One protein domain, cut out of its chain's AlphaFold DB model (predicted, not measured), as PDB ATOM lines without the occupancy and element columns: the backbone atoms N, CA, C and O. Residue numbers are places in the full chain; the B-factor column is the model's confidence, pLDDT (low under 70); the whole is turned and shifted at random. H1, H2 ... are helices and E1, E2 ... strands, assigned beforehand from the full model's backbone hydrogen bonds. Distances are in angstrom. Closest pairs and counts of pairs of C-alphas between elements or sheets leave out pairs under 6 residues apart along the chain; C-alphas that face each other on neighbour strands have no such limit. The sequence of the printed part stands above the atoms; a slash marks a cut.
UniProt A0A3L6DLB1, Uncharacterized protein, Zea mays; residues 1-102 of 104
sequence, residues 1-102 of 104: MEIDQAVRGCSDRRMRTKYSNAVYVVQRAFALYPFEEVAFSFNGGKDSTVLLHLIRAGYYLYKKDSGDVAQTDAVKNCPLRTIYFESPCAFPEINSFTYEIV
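This is residues 1 to 102 of the 104 residues of an uncharacterized protein of Zea mays (UniProt A0A3L6DLB1). A small parallel sheet of two short strands, E1 and E2, lies beside the long helix H3, which crosses the long H2 steeply. H1 folds back on H2, and H4 sits far out, touching no helix. The printed part has 102 residues, mostly helix, in the order H1 H2 E1 H3 E2 H4. It is only just compact, close to loose, with a radius of gyration of the C-alphas of 14.8 A and spans of 44 by 33 by 24 A.

Find E1 at residues 39 to 41 and E2 at 81 to 83. From C-alpha 46 at (188.023, 176.446, 188.610), H3 runs 28.7 A to residue 65; H2, residues 13 to 32, runs 28.6 A. H1 is residues 2 to 9; H4, residues 92 to 102, ends at C-alpha 102, (181.821, 188.452, 180.253).

Between E1 and E2, N 40 and O 81 are 2.8 A apart, within hydrogen-bond range. E1, H3 and E2 form a strand-helix-strand unit, parallel neighbour strands with a helix between, its crossover right-handed. H3 touches H2 with residues 54 to 62 alone, closest at the C-alphas of Gly 58 and Val 23, 4.9 A, at a steep tilt of 66 degrees. H1 touches H2, closest at the C-alphas of Val 7 and Arg 16, 6.1 A. In H1, H2, H3 and H4 every O i to N i+4 pair is within hydrogen-bond range.

The C-alphas farthest apart, of Gly 67 and Cys 89, are 45.5 A apart. The printed part has no cut; the link from H3 to E2 is long, 15 residues, and there residues 68 to 77 have pLDDT under 70.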
ATOM      1  N   MET A   1     178.414 172.517 169.664       80.44
ATOM      2  CA  MET A   1     179.119 173.161 170.790       80.44
ATOM      3  C   MET A   1     180.394 172.369 171.059       80.44
ATOM      4  O   MET A   1     180.308 171.149 171.126       80.44
ATOM      5  N   GLU A   2     181.553 173.035 171.108       86.94
ATOM      6  CA  GLU A   2     182.890 172.402 171.094       86.94
ATOM      7  C   GLU A   2     183.091 171.393 172.232       86.94
ATOM      8  O   GLU A   2     183.466 170.250 171.987       86.94
ATOM      9  N   ILE A   3     182.763 171.778 173.469       88.94
ATOM     10  CA  ILE A   3     182.976 170.927 174.649       88.94
ATOM     11  C   ILE A   3     182.106 169.669 174.602       88.94
ATOM     12  O   ILE A   3     182.595 168.591 174.927       88.94
ATOM     13  N   ASP A   4     180.854 169.767 174.149       92.19
ATOM     14  CA  ASP A   4     179.990 168.591 173.998       92.19
ATOM     15  C   ASP A   4     180.577 167.586 173.001       92.19
ATOM     16  O   ASP A   4     180.626 166.388 173.282       92.19
ATOM     17  N   GLN A   5     181.096 168.073 171.871       92.44
ATOM     18  CA  GLN A   5     181.762 167.229 170.880       92.44
ATOM     19  C   GLN A   5     183.046 166.608 171.445       92.44
ATOM     20  O   GLN A   5     183.238 165.396 171.326       92.44
ATOM     21  N   ALA A   6     183.886 167.406 172.107       93.88
ATOM     22  CA  ALA A   6     185.144 166.954 172.694       93.88
ATOM     23  C   ALA A   6     184.925 165.881 173.772       93.88
ATOM     24  O   ALA A   6     185.569 164.832 173.750       93.88
ATOM     25  N   VAL A   7     183.977 166.097 174.690       94.62
ATOM     26  CA  VAL A   7     183.687 165.128 175.753       94.62
ATOM     27  C   VAL A   7     183.072 163.855 175.178       94.62
ATOM     28  O   VAL A   7     183.485 162.761 175.557       94.62
ATOM     29  N   ARG A   8     182.124 163.951 174.237       92.44
ATOM     30  CA  ARG A   8     181.511 162.761 173.619       92.44
ATOM     31  C   ARG A   8     182.514 161.938 172.811       92.44
ATOM     32  O   ARG A   8     182.429 160.711 172.836       92.44
ATOM     33  N   GLY A   9     183.469 162.592 172.148       94.19
ATOM     34  CA  GLY A   9     184.571 161.948 171.428       94.19
ATOM     35  C   GLY A   9     185.677 161.384 172.329       94.19
ATOM     36  O   GLY A   9     186.493 160.590 171.868       94.19
ATOM     37  N   CYS A  10     185.708 161.749 173.614       94.06
ATOM     38  CA  CYS A  10     186.700 161.260 174.568       94.06
ATOM     39  C   CYS A  10     186.550 159.747 174.803       94.06
ATOM     40  O   CYS A  10     185.436 159.241 174.935       94.06
ATOM     41  N   SER A  11     187.661 159.013 174.908       96.31
ATOM     42  CA  SER A  11     187.663 157.572 175.210       96.31
ATOM     43  C   SER A  11     187.385 157.257 176.687       96.31
ATOM     44  O   SER A  11     186.927 156.155 177.002       96.31
ATOM     45  N   ASP A  12     187.593 158.219 177.594       97.81
ATOM     46  CA  ASP A  12     187.370 158.043 179.029       97.81
ATOM     47  C   ASP A  12     185.868 157.934 179.345       97.81
ATOM     48  O   ASP A  12     185.102 158.904 179.348       97.81
ATOM     49  N   ARG A  13     185.439 156.709 179.668       97.19
ATOM     50  CA  ARG A  13     184.057 156.410 180.056       97.19
ATOM     51  C   ARG A  13     183.625 157.165 181.310       97.19
ATOM     52  O   ARG A  13     182.491 157.636 181.352       97.19
ATOM     53  N   ARG A  14     184.485 157.276 182.322       97.31
ATOM     54  CA  ARG A  14     184.149 157.926 183.594       97.31
ATOM     55  C   ARG A  14     183.921 159.417 183.386       97.31
ATOM     56  O   ARG A  14     182.973 159.965 183.947       97.31
ATOM     57  N   MET A  15     184.765 160.052 182.575       95.62
ATOM     58  CA  MET A  15     184.635 161.463 182.212       95.62
ATOM     59  C   MET A  15     183.311 161.711 181.479       95.62
ATOM     60  O   MET A  15     182.505 162.523 181.936       95.62
ATOM     61  N   ARG A  16     183.015 160.913 180.441       97.25
ATOM     62  CA  ARG A  16     181.736 160.977 179.715       97.25
ATOM     63  C   ARG A  16     180.529 160.822 180.634       97.25
ATOM     64  O   ARG A  16     179.606 161.621 180.551       97.25
ATOM     65  N   THR A  17     180.540 159.843 181.542       97.50
ATOM     66  CA  THR A  17     179.430 159.634 182.485       97.50
ATOM     67  C   THR A  17     179.234 160.831 183.416       97.50
ATOM     68  O   THR A  17     178.102 161.271 183.606       97.50
ATOM     69  N   LYS A  18     180.314 161.395 183.975       97.62
ATOM     70  CA  LYS A  18     180.220 162.596 184.825       97.62
ATOM     71  C   LYS A  18     179.637 163.781 184.061       97.62
ATOM     72  O   LYS A  18     178.752 164.456 184.578       97.62
ATOM     73  N   TYR A  19     180.104 163.995 182.835       97.31
ATOM     74  CA  TYR A  19     179.599 165.045 181.961       97.31
ATOM     75  C   TYR A  19     178.116 164.855 181.632       97.31
ATOM     76  O   TYR A  19     177.335 165.778 181.838       97.31
ATOM     77  N   SER A  20     177.703 163.655 181.203       96.31
ATOM     78  CA  SER A  20     176.297 163.362 180.895       96.31
ATOM     79  C   SER A  20     175.384 163.616 182.090       96.31
ATOM     80  O   SER A  20     174.337 164.237 181.930       96.31
ATOM     81  N   ASN A  21     175.798 163.206 183.292       97.88
ATOM     82  CA  ASN A  21     175.029 163.458 184.509       97.88
ATOM     83  C   ASN A  21     174.919 164.958 184.812       97.88
ATOM     84  O   ASN A  21     173.839 165.438 185.142       97.88
ATOM     85  N   ALA A  22     176.018 165.704 184.691       97.81
ATOM     86  CA  ALA A  22     176.030 167.132 184.992       97.81
ATOM     87  C   ALA A  22     175.189 167.943 183.994       97.81
ATOM     88  O   ALA A  22     174.371 168.767 184.395       97.81
ATOM     89  N   VAL A  23     175.336 167.666 182.699       96.31
ATOM     90  CA  VAL A  23     174.535 168.295 181.641       96.31
ATOM     91  C   VAL A  23     173.054 167.977 181.802       96.31
ATOM     92  O   VAL A  23     172.226 168.874 181.672       96.31
ATOM     93  N   TYR A  24     172.711 166.734 182.146       96.25
ATOM     94  CA  TYR A  24     171.328 166.352 182.416       96.25
ATOM     95  C   TYR A  24     170.719 167.171 183.562       96.25
ATOM     96  O   TYR A  24     169.586 167.637 183.451       96.25
ATOM     97  N   VAL A  25     171.470 167.407 184.643       97.44
ATOM     98  CA  VAL A  25     171.016 168.264 185.752       97.44
ATOM     99  C   VAL A  25     170.758 169.698 185.279       97.44
ATOM    100  O   VAL A  25     169.726 170.267 185.625       97.44
ATOM    101  N   VAL A  26     171.636 170.262 184.445       95.31
ATOM    102  CA  VAL A  26     171.437 171.599 183.858       95.31
ATOM    103  C   VAL A  26     170.180 171.643 182.983       95.31
ATOM    104  O   VAL A  26     169.343 172.523 183.161       95.31
ATOM    105  N   GLN A  27     170.011 170.686 182.064       93.50
ATOM    106  CA  GLN A  27     168.829 170.629 181.193       93.50
ATOM    107  C   GLN A  27     167.539 170.523 182.010       93.50
ATOM    108  O   GLN A  27     166.545 171.169 181.694       93.50
ATOM    109  N   ARG A  28     167.561 169.746 183.099       95.00
ATOM    110  CA  ARG A  28     166.430 169.662 184.026       95.00
ATOM    111  C   ARG A  28     166.134 170.982 184.719       95.00
ATOM    112  O   ARG A  28     164.962 171.291 184.890       95.00
ATOM    113  N   ALA A  29     167.151 171.744 185.112       95.00
ATOM    114  CA  ALA A  29     166.934 173.068 185.684       95.00
ATOM    115  C   ALA A  29     166.210 173.984 184.681       95.00
ATOM    116  O   ALA A  29     165.220 174.601 185.049       95.00
ATOM    117  N   PHE A  30     166.617 173.983 183.408       91.19
ATOM    118  CA  PHE A  30     165.958 174.772 182.353       91.19
ATOM    119  C   PHE A  30     164.562 174.278 181.966       91.19
ATOM    120  O   PHE A  30     163.756 175.058 181.470       91.19
ATOM    121  N   ALA A  31     164.257 173.001 182.197       91.81
ATOM    122  CA  ALA A  31     162.908 172.473 182.022       91.81
ATOM    123  C   ALA A  31     161.967 172.836 183.186       91.81
ATOM    124  O   ALA A  31     160.752 172.843 183.008       91.81
ATOM    125  N   LEU A  32     162.513 173.082 184.383       94.62
ATOM    126  CA  LEU A  32     161.743 173.383 185.597       94.62
ATOM    127  C   LEU A  32     161.573 174.883 185.844       94.62
ATOM    128  O   LEU A  32     160.558 175.291 186.401       94.62
ATOM    129  N   TYR A  33     162.562 175.682 185.453       93.69
ATOM    130  CA  TYR A  33     162.597 177.120 185.675       93.69
ATOM    131  C   TYR A  33     162.750 177.838 184.335       93.69
ATOM    132  O   TYR A  33     163.583 177.411 183.528       93.69
ATOM    133  N   PRO A  34     161.994 178.924 184.088       88.75
ATOM    134  CA  PRO A  34     162.187 179.737 182.897       88.75
ATOM    135  C   PRO A  34     163.650 180.155 182.737       88.75
ATOM    136  O   PRO A  34     164.278 180.576 183.710       88.75
ATOM    137  N   PHE A  35     164.133 180.080 181.489       85.75
ATOM    138  CA  PHE A  35     165.370 180.684 180.972       85.75
ATOM    139  C   PHE A  35     165.867 181.840 181.829       85.75
ATOM    140  O   PHE A  35     166.897 181.843 182.504       85.75
ATOM    141  N   GLU A  36     165.031 182.853 181.737       86.88
ATOM    142  CA  GLU A  36     165.282 184.187 182.177       86.88
ATOM    143  C   GLU A  36     165.468 184.174 183.683       86.88
ATOM    144  O   GLU A  36     166.382 184.826 184.144       86.88
ATOM    145  N   GLU A  37     164.683 183.427 184.457       90.75
ATOM    146  CA  GLU A  37     164.689 183.424 185.929       90.75
ATOM    147  C   GLU A  37     165.880 182.695 186.568       90.75
ATOM    148  O   GLU A  37     166.077 182.786 187.781       90.75
ATOM    149  N   VAL A  38     166.714 182.024 185.773       92.38
ATOM    150  CA  VAL A  38     167.929 181.371 186.261       92.38
ATOM    151  C   VAL A  38     169.108 182.342 186.222       92.38
ATOM    152  O   VAL A  38     169.418 182.947 185.195       92.38
ATOM    153  N   ALA A  39     169.812 182.453 187.349       94.00
ATOM    154  CA  ALA A  39     171.064 183.190 187.451       94.00
ATOM    155  C   ALA A  39     172.204 182.279 187.914       94.00
ATOM    156  O   ALA A  39     172.007 181.346 188.694       94.00
ATOM    157  N   PHE A  40     173.412 182.576 187.451       94.44
ATOM    158  CA  PHE A  40     174.620 181.838 187.775       94.44
ATOM    159  C   PHE A  40     175.577 182.699 188.595       94.44
ATOM    160  O   PHE A  40     176.025 183.752 188.148       94.44
ATOM    161  N   SER A  41     175.904 182.246 189.806       95.44
ATOM    162  CA  SER A  41     176.964 182.864 190.598       95.44
ATOM    163  C   SER A  41     178.320 182.363 190.103       95.44
ATOM    164  O   SER A  41     178.663 181.192 190.279       95.44
ATOM    165  N   PHE A  42     179.073 183.252 189.465       93.38
ATOM    166  CA  PHE A  42     180.380 182.961 188.890       93.38
ATOM    167  C   PHE A  42     181.446 183.736 189.651       93.38
ATOM    168  O   PHE A  42     181.261 184.922 189.884       93.38
ATOM    169  N   ASN A  43     182.548 183.088 190.034       90.75
ATOM    170  CA  ASN A  43     183.625 183.730 190.797       90.75
ATOM    171  C   ASN A  43     185.001 183.648 190.119       90.75
ATOM    172  O   ASN A  43     186.012 183.871 190.778       90.75
ATOM    173  N   GLY A  44     185.062 183.250 188.843       88.94
ATOM    174  CA  GLY A  44     186.324 183.060 188.118       88.94
ATOM    175  C   GLY A  44     187.138 181.832 188.545       88.94
ATOM    176  O   GLY A  44     188.134 181.490 187.909       88.94
ATOM    177  N   GLY A  45     186.726 181.125 189.598       91.12
ATOM    178  CA  GLY A  45     187.409 179.942 190.094       91.12
ATOM    179  C   GLY A  45     187.181 178.712 189.215       91.12
ATOM    180  O   GLY A  45     186.204 178.601 188.479       91.12
ATOM    181  N   LYS A  46     188.067 177.720 189.352       93.38
ATOM    182  CA  LYS A  46     188.023 176.446 188.610       93.38
ATOM    183  C   LYS A  46     186.628 175.808 188.581       93.38
ATOM    184  O   LYS A  46     186.170 175.388 187.523       93.38
ATOM    185  N   ASP A  47     185.965 175.716 189.730       95.19
ATOM    186  CA  ASP A  47     184.704 174.980 189.842       95.19
ATOM    187  C   ASP A  47     183.549 175.725 189.155       95.19
ATOM    188  O   ASP A  47     182.783 175.110 188.409       95.19
ATOM    189  N   SER A  48     183.470 177.054 189.303       94.31
ATOM    190  CA  SER A  48     182.488 177.861 188.573       94.31
ATOM    191  C   SER A  48     182.799 177.905 187.075       94.31
ATOM    192  O   SER A  48     181.882 177.884 186.266       94.31
ATOM    193  N   THR A  49     184.069 177.891 186.671       93.38
ATOM    194  CA  THR A  49     184.455 177.834 185.250       93.38
ATOM    195  C   THR A  49     184.073 176.503 184.607       93.38
ATOM    196  O   THR A  49     183.527 176.478 183.506       93.38
ATOM    197  N   VAL A  50     184.255 175.378 185.307       95.31
ATOM    198  CA  VAL A  50     183.738 174.083 184.834       95.31
ATOM    199  C   VAL A  50     182.213 174.124 184.713       95.31
ATOM    200  O   VAL A  50     181.668 173.697 183.693       95.31
ATOM    201  N   LEU A  51     181.516 174.674 185.712       95.94
ATOM    202  CA  LEU A  51     180.060 174.799 185.673       95.94
ATOM    203  C   LEU A  51     179.578 175.720 184.540       95.94
ATOM    204  O   LEU A  51     178.613 175.373 183.868       95.94
ATOM    205  N   LEU A  52     180.278 176.818 184.246       93.19
ATOM    206  CA  LEU A  52     179.997 177.699 183.107       93.19
ATOM    207  C   LEU A  52     179.971 176.909 181.791       93.19
ATOM    208  O   LEU A  52     179.027 177.011 181.007       93.19
ATOM    209  N   HIS A  53     180.985 176.075 181.559       92.62
ATOM    210  CA  HIS A  53     181.052 175.236 180.365       92.62
ATOM    211  C   HIS A  53     179.933 174.189 180.311       92.62
ATOM    212  O   HIS A  53     179.346 173.975 179.247       92.62
ATOM    213  N   LEU A  54     179.601 173.572 181.448       95.50
ATOM    214  CA  LEU A  54     178.482 172.633 181.554       95.50
ATOM    215  C   LEU A  54     177.136 173.318 181.294       95.50
ATOM    216  O   LEU A  54     176.290 172.742 180.613       95.50
ATOM    217  N   ILE A  55     176.952 174.553 181.769       93.75
ATOM    218  CA  ILE A  55     175.745 175.341 181.518       93.75
ATOM    219  C   ILE A  55     175.615 175.669 180.030       93.75
ATOM    220  O   ILE A  55     174.560 175.427 179.445       93.75
ATOM    221  N   ARG A  56     176.692 176.132 179.383       91.06
ATOM    222  CA  ARG A  56     176.707 176.379 177.929       91.06
ATOM    223  C   ARG A  56     176.370 175.114 177.133       91.06
ATOM    224  O   ARG A  56     175.637 175.187 176.149       91.06
ATOM    225  N   ALA A  57     176.876 173.954 177.557       92.62
ATOM    226  CA  ALA A  57     176.583 172.675 176.909       92.62
ATOM    227  C   ALA A  57     175.121 172.260 177.105       92.62
ATOM    228  O   ALA A  57     174.445 171.895 176.143       92.62
ATOM    229  N   GLY A  58     174.626 172.348 178.342       92.81
ATOM    230  CA  GLY A  58     173.246 172.033 178.691       92.81
ATOM    231  C   GLY A  58     172.248 172.938 177.981       92.81
ATOM    232  O   GLY A  58     171.269 172.433 177.447       92.81
ATOM    233  N   TYR A  59     172.533 174.239 177.879       90.25
ATOM    234  CA  TYR A  59     171.715 175.183 177.117       90.25
ATOM    235  C   TYR A  59     171.668 174.813 175.631       90.25
ATOM    236  O   TYR A  59     170.586 174.737 175.048       90.25
ATOM    237  N   TYR A  60     172.825 174.493 175.034       89.88
ATOM    238  CA  TYR A  60     172.890 174.050 173.639       89.88
ATOM    239  C   TYR A  60     172.046 172.804 173.376       89.88
ATOM    240  O   TYR A  60     171.296 172.763 172.402       89.88
ATOM    241  N   LEU A  61     172.138 171.804 174.251       90.50
ATOM    242  CA  LEU A  61     171.374 170.569 174.108       90.50
ATOM    243  C   LEU A  61     169.882 170.785 174.376       90.50
ATOM    244  O   LEU A  61     169.059 170.301 173.611       90.50
ATOM    245  N   TYR A  62     169.527 171.571 175.394       88.94
ATOM    246  CA  TYR A  62     168.140 171.929 175.698       88.94
ATOM    247  C   TYR A  62     167.444 172.614 174.512       88.94
ATOM    248  O   TYR A  62     166.343 172.221 174.123       88.94
ATOM    249  N   LYS A  63     168.111 173.588 173.876       86.56
ATOM    250  CA  LYS A  63     167.591 174.271 172.681       86.56
ATOM    251  C   LYS A  63     167.492 173.348 171.469       86.56
ATOM    252  O   LYS A  63     166.498 173.401 170.748       86.56
ATOM    253  N   LYS A  64     168.486 172.477 171.272       85.12
ATOM    254  CA  LYS A  64     168.476 171.472 170.203       85.12
ATOM    255  C   LYS A  64     167.290 170.509 170.340       85.12
ATOM    256  O   LYS A  64     166.611 170.256 169.349       85.12
ATOM    257  N   ASP A  65     167.038 170.004 171.545       83.94
ATOM    258  CA  ASP A  65     165.957 169.046 171.814       83.94
ATOM    259  C   ASP A  65     164.567 169.696 171.707       83.94
ATOM    260  O   ASP A  65     163.602 169.040 171.323       83.94
ATOM    261  N   SER A  66     164.472 171.005 171.963       79.94
ATOM    262  CA  SER A  66     163.236 171.791 171.823       79.94
ATOM    263  C   SER A  66     162.821 172.061 170.363       79.94
ATOM    264  O   SER A  66     161.786 172.680 170.133       79.94
ATOM    265  N   GLY A  67     163.605 171.624 169.365       72.31
ATOM    266  CA  GLY A  67     163.283 171.793 167.940       72.31
ATOM    267  C   GLY A  67     163.500 173.210 167.390       72.31
ATOM    268  O   GLY A  67     163.106 173.501 166.261       72.31
ATOM    269  N   ASP A  68     164.168 174.081 168.147       67.06
ATOM    270  CA  ASP A  68     164.400 175.498 167.834       67.06
ATOM    271  C   ASP A  68     165.616 175.665 166.877       67.06
ATOM    272  O   ASP A  68     166.598 176.358 167.151       67.06
ATOM    273  N   VAL A  69     165.596 174.929 165.752       54.91
ATOM    274  CA  VAL A  69     166.743 174.690 164.839       54.91
ATOM    275  C   VAL A  69     167.208 175.953 164.094       54.91
ATOM    276  O   VAL A  69     168.354 176.027 163.645       54.91
ATOM    277  N   ALA A  70     166.371 176.991 164.011       53.28
ATOM    278  CA  ALA A  70     166.691 178.243 163.317       53.28
ATOM    279  C   ALA A  70     167.802 179.076 163.996       53.28
ATOM    280  O   ALA A  70     168.254 180.070 163.434       53.28
ATOM    281  N   GLN A  71     168.264 178.684 165.189       55.00
ATOM    282  CA  GLN A  71     169.111 179.508 166.053       55.00
ATOM    283  C   GLN A  71     170.436 178.854 166.471       55.00
ATOM    284  O   GLN A  71     171.031 179.253 167.467       55.00
ATOM    285  N   THR A  72     170.961 177.888 165.711       54.06
ATOM    286  CA  THR A  72     172.256 177.249 166.036       54.06
ATOM    287  C   THR A  72     173.405 178.260 166.224       54.06
ATOM    288  O   THR A  72     174.300 178.018 167.034       54.06
ATOM    289  N   ASP A  73     173.347 179.421 165.555       53.00
ATOM    290  CA  ASP A  73     174.261 180.549 165.785       53.00
ATOM    291  C   ASP A  73     173.934 181.381 167.038       53.00
ATOM    292  O   ASP A  73     174.856 181.850 167.700       53.00
ATOM    293  N   ALA A  74     172.664 181.503 167.441       52.44
ATOM    294  CA  ALA A  74     172.274 182.159 168.695       52.44
ATOM    295  C   ALA A  74     172.684 181.348 169.935       52.44
ATOM    296  O   ALA A  74     172.890 181.913 171.005       52.44
ATOM    297  N   VAL A  75     172.905 180.036 169.795       57.75
ATOM    298  CA  VAL A  75     173.452 179.211 170.883       57.75
ATOM    299  C   VAL A  75     174.900 179.584 171.248       57.75
ATOM    300  O   VAL A  75     175.373 179.232 172.331       57.75
ATOM    301  N   LYS A  76     175.613 180.333 170.393       59.59
ATOM    302  CA  LYS A  76     176.917 180.902 170.768       59.59
ATOM    303  C   LYS A  76     176.783 181.897 171.926       59.59
ATOM    304  O   LYS A  76     177.646 181.896 172.801       59.59
ATOM    305  N   ASN A  77     175.659 182.612 172.001       68.94
ATOM    306  CA  ASN A  77     175.380 183.623 173.013       68.94
ATOM    307  C   ASN A  77     174.348 183.080 174.007       68.94
ATOM    308  O   ASN A  77     173.168 183.402 173.925       68.94
ATOM    309  N   CYS A  78     174.782 182.219 174.931       77.81
ATOM    310  CA  CYS A  78     173.962 181.800 176.072       77.81
ATOM    311  C   CYS A  78     173.689 183.037 176.954       77.81
ATOM    312  O   CYS A  78     174.626 183.488 177.616       77.81
ATOM    313  N   PRO A  79     172.464 183.605 176.994       84.38
ATOM    314  CA  PRO A  79     172.210 184.883 177.660       84.38
ATOM    315  C   PRO A  79     171.972 184.683 179.164       84.38
ATOM    316  O   PRO A  79     171.001 185.171 179.738       84.38
ATOM    317  N   LEU A  80     172.835 183.892 179.800       87.50
ATOM    318  CA  LEU A  80     172.701 183.514 181.197       87.50
ATOM    319  C   LEU A  80     173.013 184.710 182.093       87.50
ATOM    320  O   LEU A  80     174.133 185.232 182.089       87.50
ATOM    321  N   ARG A  81     172.041 185.103 182.920       91.25
ATOM    322  CA  ARG A  81     172.270 186.116 183.951       91.25
ATOM    323  C   ARG A  81     173.377 185.634 184.881       91.25
ATOM    324  O   ARG A  81     173.259 184.574 185.487       91.25
ATOM    325  N   THR A  82     174.447 186.411 184.995       91.25
ATOM    326  CA  THR A  82     175.617 186.053 185.803       91.25
ATOM    327  C   THR A  82     175.807 187.077 186.913       91.25
ATOM    328  O   THR A  82     175.693 188.277 186.682       91.25
ATOM    329  N   ILE A  83     176.066 186.594 188.126       93.31
ATOM    330  CA  ILE A  83     176.302 187.410 189.317       93.31
ATOM    331  C   ILE A  83     177.739 187.163 189.772       93.31
ATOM    332  O   ILE A  83     178.099 186.024 190.081       93.31
ATOM    333  N   TYR A  84     178.529 188.233 189.847       92.19
ATOM    334  CA  TYR A  84     179.862 188.237 190.445       92.19
ATOM    335  C   TYR A  84     179.865 189.137 191.682       92.19
ATOM    336  O   TYR A  84     179.326 190.241 191.651       92.19
ATOM    337  N   PHE A  85     180.453 188.653 192.775       91.19
ATOM    338  CA  PHE A  85     180.611 189.422 194.006       91.19
ATOM    339  C   PHE A  85     182.039 189.945 194.082       91.19
ATOM    340  O   PHE A  85     182.969 189.197 194.381       91.19
ATOM    341  N   GLU A  86     182.198 191.235 193.811       89.56
ATOM    342  CA  GLU A  86     183.494 191.887 193.899       89.56
ATOM    343  C   GLU A  86     183.955 191.998 195.353       89.56
ATOM    344  O   GLU A  86     183.179 192.281 196.269       89.56
ATOM    345  N   SER A  87     185.251 191.783 195.558       88.94
ATOM    346  CA  SER A  87     185.902 191.947 196.849       88.94
ATOM    347  C   SER A  87     187.217 192.695 196.658       88.94
ATOM    348  O   SER A  87     188.004 192.302 195.795       88.94
ATOM    349  N   PRO A  88     187.523 193.710 197.490       89.56
ATOM    350  CA  PRO A  88     188.827 194.375 197.480       89.56
ATOM    351  C   PRO A  88     190.000 193.426 197.763       89.56
ATOM    352  O   PRO A  88     191.144 193.751 197.467       89.56
ATOM    353  N   CYS A  89     189.724 192.259 198.355       91.31
ATOM    354  CA  CYS A  89     190.717 191.232 198.656       91.31
ATOM    355  C   CYS A  89     190.825 190.158 197.560       91.31
ATOM    356  O   CYS A  89     191.598 189.214 197.723       91.31
ATOM    357  N   ALA A  90     190.034 190.246 196.486       89.44
ATOM    358  CA  ALA A  90     190.154 189.326 195.363       89.44
ATOM    359  C   ALA A  90     191.470 189.570 194.614       89.44
ATOM    360  O   ALA A  90     191.922 190.706 194.465       89.44
ATOM    361  N   PHE A  91     192.071 188.490 194.118       90.69
ATOM    362  CA  PHE A  91     193.250 188.583 193.266       90.69
ATOM    363  C   PHE A  91     192.911 189.374 191.991       90.69
ATOM    364  O   PHE A  91     191.909 189.050 191.341       90.69
ATOM    365  N   PRO A  92     193.717 190.381 191.601       90.81
ATOM    366  CA  PRO A  92     193.485 191.155 190.380       90.81
ATOM    367  C   PRO A  92     193.323 190.280 189.130       90.81
ATOM    368  O   PRO A  92     192.513 190.588 188.262       90.81
ATOM    369  N   GLU A  93     194.033 189.154 189.070       91.88
ATOM    370  CA  GLU A  93     193.970 188.173 187.988       91.88
ATOM    371  C   GLU A  93     192.588 187.514 187.881       91.88
ATOM    372  O   GLU A  93     192.106 187.279 186.776       91.88
ATOM    373  N   ILE A  94     191.920 187.257 189.013       88.25
ATOM    374  CA  ILE A  94     190.559 186.699 189.036       88.25
ATOM    375  C   ILE A  94     189.549 187.734 188.540       88.25
ATOM    376  O   ILE A  94     188.640 187.382 187.787       88.25
ATOM    377  N   ASN A  95     189.728 189.005 188.910       87.31
ATOM    378  CA  ASN A  95     188.896 190.092 188.395       87.31
ATOM    379  C   ASN A  95     189.076 190.244 186.878       87.31
ATOM    380  O   ASN A  95     188.084 190.216 186.154       87.31
ATOM    381  N   SER A  96     190.324 190.320 186.391       88.62
ATOM    382  CA  SER A  96     190.626 190.418 184.950       88.62
ATOM    383  C   SER A  96     189.995 189.264 184.175       88.62
ATOM    384  O   SER A  96     189.204 189.490 183.264       88.62
ATOM    385  N   PHE A  97     190.243 188.027 184.617       88.75
ATOM    386  CA  PHE A  97     189.677 186.828 184.007       88.75
ATOM    387  C   PHE A  97     188.143 186.846 183.987       88.75
ATOM    388  O   PHE A  97     187.522 186.491 182.986       88.75
ATOM    389  N   THR A  98     187.516 187.274 185.085       86.88
ATOM    390  CA  THR A  98     186.054 187.326 185.186       86.88
ATOM    391  C   THR A  98     185.459 188.346 184.216       86.88
ATOM    392  O   THR A  98     184.489 188.026 183.528       86.88
ATOM    393  N   TYR A  99     186.047 189.539 184.099       86.94
ATOM    394  CA  TYR A  99     185.573 190.565 183.166       86.94
ATOM    395  C   TYR A  99     185.845 190.212 181.695       86.94
ATOM    396  O   TYR A  99     185.004 190.477 180.832       86.94
ATOM    397  N   GLU A 100     186.977 189.569 181.402       86.88
ATOM    398  CA  GLU A 100     187.296 189.057 180.064       86.88
ATOM    399  C   GLU A 100     186.262 188.019 179.608       86.88
ATOM    400  O   GLU A 100     185.744 188.109 178.495       86.88
ATOM    401  N   ILE A 101     185.875 187.090 180.491       80.69
ATOM    402  CA  ILE A 101     184.856 186.073 180.188       80.69
ATOM    403  C   ILE A 101     183.496 186.686 179.858       80.69
ATOM    404  O   ILE A 101     182.815 186.185 178.969       80.69
ATOM    405  N   VAL A 102     183.092 187.759 180.541       74.12
ATOM    406  CA  VAL A 102     181.821 188.452 180.253       74.12
ATOM    407  C   VAL A 102     181.834 189.109 178.867       74.12
ATOM    408  O   VAL A 102     180.781 189.298 178.264       74.12
TER     409      VAL A 102